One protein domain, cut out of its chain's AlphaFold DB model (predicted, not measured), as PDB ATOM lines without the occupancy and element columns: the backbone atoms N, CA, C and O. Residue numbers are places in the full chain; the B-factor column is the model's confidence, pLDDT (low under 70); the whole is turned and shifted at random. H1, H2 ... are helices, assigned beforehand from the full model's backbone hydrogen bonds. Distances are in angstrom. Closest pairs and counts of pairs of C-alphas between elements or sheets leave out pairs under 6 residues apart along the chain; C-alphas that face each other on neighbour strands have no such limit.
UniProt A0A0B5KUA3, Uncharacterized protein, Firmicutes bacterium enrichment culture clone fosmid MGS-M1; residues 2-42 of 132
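This is residues 2 to 42 of the 132 residues of an uncharacterized protein of Firmicutes bacterium enrichment culture clone fosmid MGS-M1 (UniProt A0A0B5KUA3). The model is a hook: one long, nearly straight helix, H2, makes the shaft, and a loop at its first end turns round to a short helix, H1, set off to one side with a gap between the two. The printed part has 41 residues with two named helices, H1 then H2, and no named strand, and its class is all helix. It is extended, a rod spanning 46 by 18 by 9 A, with a radius of gyration of the C-alphas of 15.1 A.

H1, residues 2 to 8, is apart from H2, residues 15 to 42. A short link of 6 residues joins them. Residues 8 to 16 and 18 to 42 stand free. In H1 and H2, every O i to N i+4 pair is within hydrogen-bond range.

H1 begins at C-alpha 2 (120.767, 78.492, 113.513). H2 runs 40.5 A from C-alpha 15 (123.476, 96.287, 106.963) to C-alpha 42 (106.961, 92.312, 143.697). H1 measures 10.2 A from first to last C-alpha.

The two C-alphas farthest apart, of Glu 11 and Tyr 42, are 46.8 A apart. The printed part has no cut. Its mean pLDDT is 78.6; residues 2 to 12 and 42 are under 70.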
ATOM      1  N   ILE A   2     120.891  78.212 114.963       50.16
ATOM      2  CA  ILE A   2     120.767  78.492 113.513       50.16
ATOM      3  C   ILE A   2     121.330  79.879 113.132       50.16
ATOM      4  O   ILE A   2     122.028  80.012 112.133       50.16
ATOM      5  N   THR A   3     121.111  80.902 113.965       56.97
ATOM      6  CA  THR A   3     121.634  82.264 113.749       56.97
ATOM      7  C   THR A   3     123.155  82.347 113.847       56.97
ATOM      8  O   THR A   3     123.782  82.983 113.008       56.97
ATOM      9  N   THR A   4     123.765  81.677 114.826       58.81
ATOM     10  CA  THR A   4     125.224  81.658 115.004       58.81
ATOM     11  C   THR A   4     125.946  80.947 113.860       58.81
ATOM     12  O   THR A   4     126.986  81.426 113.426       58.81
ATOM     13  N   VAL A   5     125.372  79.862 113.328       56.84
ATOM     14  CA  VAL A   5     125.929  79.143 112.172       56.84
ATOM     15  C   VAL A   5     125.865  80.004 110.906       56.84
ATOM     16  O   VAL A   5     126.871  80.134 110.218       56.84
ATOM     17  N   TYR A   6     124.738  80.676 110.646       60.84
ATOM     18  CA  TYR A   6     124.585  81.546 109.473       60.84
ATOM     19  C   TYR A   6     125.534  82.759 109.498       60.84
ATOM     20  O   TYR A   6     126.139  83.087 108.484       60.84
ATOM     21  N   ILE A   7     125.728  83.394 110.659       61.59
ATOM     22  CA  ILE A   7     126.660  84.527 110.818       61.59
ATOM     23  C   ILE A   7     128.115  84.084 110.604       61.59
ATOM     24  O   ILE A   7     128.899  84.828 110.028       61.59
ATOM     25  N   SER A   8     128.472  82.869 111.036       60.84
ATOM     26  CA  SER A   8     129.843  82.352 110.926       60.84
ATOM     27  C   SER A   8     130.278  81.993 109.501       60.84
ATOM     28  O   SER A   8     131.468  81.826 109.255       60.84
ATOM     29  N   THR A   9     129.330  81.877 108.567       65.50
ATOM     30  CA  THR A   9     129.576  81.456 107.177       65.50
ATOM     31  C   THR A   9     129.525  82.597 106.158       65.50
ATOM     32  O   THR A   9     129.719  82.353 104.971       65.50
ATOM     33  N   VAL A  10     129.233  83.831 106.582       65.06
ATOM     34  CA  VAL A  10     129.066  84.984 105.683       65.06
ATOM     35  C   VAL A  10     130.282  85.906 105.798       65.06
ATOM     36  O   VAL A  10     130.552  86.435 106.871       65.06
ATOM     37  N   GLU A  11     130.994  86.132 104.688       64.62
ATOM     38  CA  GLU A  11     132.208  86.972 104.652       64.62
ATOM     39  C   GLU A  11     131.937  88.455 104.963       64.62
ATOM     40  O   GLU A  11     132.800  89.143 105.504       64.62
ATOM     41  N   ILE A  12     130.737  88.960 104.641       65.88
ATOM     42  CA  ILE A  12     130.337  90.355 104.877       65.88
ATOM     43  C   ILE A  12     128.908  90.402 105.418       65.88
ATOM     44  O   ILE A  12     127.940  90.059 104.738       65.88
ATOM     45  N   LEU A  13     128.771  90.878 106.652       70.00
ATOM     46  CA  LEU A  13     127.486  91.048 107.316       70.00
ATOM     47  C   LEU A  13     126.695  92.187 106.653       70.00
ATOM     48  O   LEU A  13     127.166  93.321 106.571       70.00
ATOM     49  N   THR A  14     125.485  91.905 106.166       80.50
ATOM     50  CA  THR A  14     124.661  92.931 105.509       80.50
ATOM     51  C   THR A  14     124.158  93.967 106.517       80.50
ATOM     52  O   THR A  14     123.875  93.646 107.672       80.50
ATOM     53  N   TRP A  15     123.974  95.220 106.084       79.75
ATOM     54  CA  TRP A  15     123.476  96.287 106.963       79.75
ATOM     55  C   TRP A  15     122.100  95.957 107.573       79.75
ATOM     56  O   TRP A  15     121.845  96.287 108.730       79.75
ATOM     57  N   HIS A  16     121.246  95.230 106.843       82.25
ATOM     58  CA  HIS A  16     119.951  94.737 107.322       82.25
ATOM     59  C   HIS A  16     120.079  93.885 108.592       82.25
ATOM     60  O   HIS A  16     119.247  93.996 109.492       82.25
ATOM     61  N   PHE A  17     121.130  93.061 108.688       81.38
ATOM     62  CA  PHE A  17     121.389  92.252 109.875       81.38
ATOM     63  C   PHE A  17     121.720  93.136 111.081       81.38
ATOM     64  O   PHE A  17     121.119  92.970 112.141       81.38
ATOM     65  N   THR A  18     122.618  94.114 110.920       82.44
ATOM     66  CA  THR A  18     122.999  95.038 112.001       82.44
ATOM     67  C   THR A  18     121.797  95.840 112.499       82.44
ATOM     68  O   THR A  18     121.588  95.951 113.708       82.44
ATOM     69  N   PHE A  19     120.959  96.344 111.587       84.06
ATOM     70  CA  PHE A  19     119.728  97.053 111.944       84.06
ATOM     71  C   PHE A  19     118.713  96.141 112.647       84.06
ATOM     72  O   PHE A  19     118.208  96.498 113.712       84.06
ATOM     73  N   GLY A  20     118.450  94.949 112.105       85.88
ATOM     74  CA  GLY A  20     117.518  93.989 112.703       85.88
ATOM     75  C   GLY A  20     117.951  93.524 114.094       85.88
ATOM     76  O   GLY A  20     117.143  93.497 115.021       85.88
ATOM     77  N   PHE A  21     119.242  93.233 114.273       85.31
ATOM     78  CA  PHE A  21     119.805  92.842 115.563       85.31
ATOM     79  C   PHE A  21     119.752  93.987 116.586       85.31
ATOM     80  O   PHE A  21     119.418  93.764 117.749       85.31
ATOM     81  N   SER A  22     120.001  95.226 116.156       84.31
ATOM     82  CA  SER A  22     119.900  96.407 117.024       84.31
ATOM     83  C   SER A  22     118.466  96.630 117.516       84.31
ATOM     84  O   SER A  22     118.240  96.837 118.704       84.31
ATOM     85  N   ILE A  23     117.468  96.516 116.634       91.38
ATOM     86  CA  ILE A  23     116.054  96.640 117.026       91.38
ATOM     87  C   ILE A  23     115.664  95.517 117.993       91.38
ATOM     88  O   ILE A  23     115.062  95.776 119.038       91.38
ATOM     89  N   PHE A  24     116.039  94.274 117.675       90.12
ATOM     90  CA  PHE A  24     115.762  93.119 118.526       90.12
ATOM     91  C   PHE A  24     116.362  93.283 119.929       90.12
ATOM     92  O   PHE A  24     115.672  93.075 120.926       90.12
ATOM     93  N   THR A  25     117.625  93.703 120.020       91.44
ATOM     94  CA  THR A  25     118.312  93.897 121.305       91.44
ATOM     95  C   THR A  25     117.693  95.020 122.134       91.44
ATOM     96  O   THR A  25     117.506  94.837 123.336       91.44
ATOM     97  N   VAL A  26     117.293  96.138 121.520       94.44
ATOM     98  CA  VAL A  26     116.596  97.233 122.223       94.44
ATOM     99  C   VAL A  26     115.253  96.767 122.791       94.44
ATOM    100  O   VAL A  26     114.967  97.011 123.964       94.44
ATOM    101  N   VAL A  27     114.445  96.054 122.000       94.00
ATOM    102  CA  VAL A  27     113.159  95.501 122.465       94.00
ATOM    103  C   VAL A  27     113.381  94.517 123.614       94.00
ATOM    104  O   VAL A  27     112.666  94.559 124.616       94.00
ATOM    105  N   TRP A  28     114.401  93.666 123.511       93.50
ATOM    106  CA  TRP A  28     114.729  92.697 124.552       93.50
ATOM    107  C   TRP A  28     115.151  93.368 125.866       93.50
ATOM    108  O   TRP A  28     114.655  93.007 126.934       93.50
ATOM    109  N   LEU A  29     116.007  94.392 125.796       94.88
ATOM    110  CA  LEU A  29     116.414  95.180 126.961       94.88
ATOM    111  C   LEU A  29     115.228  95.901 127.608       94.88
ATOM    112  O   LEU A  29     115.118  95.922 128.832       94.88
ATOM    113  N   PHE A  30     114.313  96.446 126.804       94.94
ATOM    114  CA  PHE A  30     113.093  97.069 127.308       94.94
ATOM    115  C   PHE A  30     112.208  96.069 128.068       94.94
ATOM    116  O   PHE A  30     111.739  96.370 129.167       94.94
ATOM    117  N   LEU A  31     112.028  94.857 127.532       93.56
ATOM    118  CA  LEU A  31     111.285  93.793 128.213       93.56
ATOM    119  C   LEU A  31     111.952  93.390 129.533       93.56
ATOM    120  O   LEU A  31     111.269  93.298 130.553       93.56
ATOM    121  N   LEU A  32     113.275  93.213 129.546       93.25
ATOM    122  CA  LEU A  32     114.029  92.911 130.767       93.25
ATOM    123  C   LEU A  32     113.899  94.023 131.813       93.25
ATOM    124  O   LEU A  32     113.694  93.735 132.993       93.25
ATOM    125  N   PHE A  33     113.953  95.289 131.393       93.44
ATOM    126  CA  PHE A  33     113.744  96.431 132.279       93.44
ATOM    127  C   PHE A  33     112.340  96.425 132.894       93.44
ATOM    128  O   PHE A  33     112.198  96.599 134.108       93.44
ATOM    129  N   ILE A  34     111.300  96.168 132.090       91.69
ATOM    130  CA  ILE A  34     109.934  96.007 132.598       91.69
ATOM    131  C   ILE A  34     109.889  94.867 133.617       91.69
ATOM    132  O   ILE A  34     109.454  95.095 134.742       91.69
ATOM    133  N   ILE A  35     110.378  93.673 133.279       88.50
ATOM    134  CA  ILE A  35     110.365  92.512 134.186       88.50
ATOM    135  C   ILE A  35     111.088  92.834 135.502       88.50
ATOM    136  O   ILE A  35     110.567  92.537 136.576       88.50
ATOM    137  N   SER A  36     112.239  93.508 135.446       87.69
ATOM    138  CA  SER A  36     112.971  93.944 136.639       87.69
ATOM    139  C   SER A  36     112.157  94.920 137.491       87.69
ATOM    140  O   SER A  36     112.105  94.781 138.712       87.69
ATOM    141  N   LYS A  37     111.486  95.895 136.867       81.06
ATOM    142  CA  LYS A  37     110.607  96.838 137.570       81.06
ATOM    143  C   LYS A  37     109.446  96.108 138.249       81.06
ATOM    144  O   LYS A  37     109.143  96.392 139.405       81.06
ATOM    145  N   TRP A  38     108.834  95.144 137.563       73.56
ATOM    146  CA  TRP A  38     107.780  94.300 138.127       73.56
ATOM    147  C   TRP A  38     108.287  93.451 139.293       73.56
ATOM    148  O   TRP A  38     107.600  93.367 140.306       73.56
ATOM    149  N   ARG A  39     109.493  92.881 139.201       78.25
ATOM    150  CA  ARG A  39     110.124  92.136 140.300       78.25
ATOM    151  C   ARG A  39     110.396  93.021 141.513       78.25
ATOM    152  O   ARG A  39     110.129  92.588 142.624       78.25
ATOM    153  N   ASN A  40     110.895  94.241 141.326       76.62
ATOM    154  CA  ASN A  40     111.133  95.156 142.447       76.62
ATOM    155  C   ASN A  40     109.821  95.533 143.135       76.62
ATOM    156  O   ASN A  40     109.709  95.393 144.343       76.62
ATOM    157  N   ILE A  41     108.786  95.866 142.357       70.44
ATOM    158  CA  ILE A  41     107.431  96.044 142.894       70.44
ATOM    159  C   ILE A  41     106.970  94.766 143.607       70.44
ATOM    160  O   ILE A  41     106.285  94.846 144.627       70.44
ATOM    161  N   TYR A  42     107.310  93.583 143.078       65.25
ATOM    162  CA  TYR A  42     106.961  92.312 143.697       65.25
ATOM    163  C   TYR A  42     107.580  92.167 145.090       65.25
ATOM    164  O   TYR A  42     106.848  91.934 146.046       65.25
TER     165      TYR A  42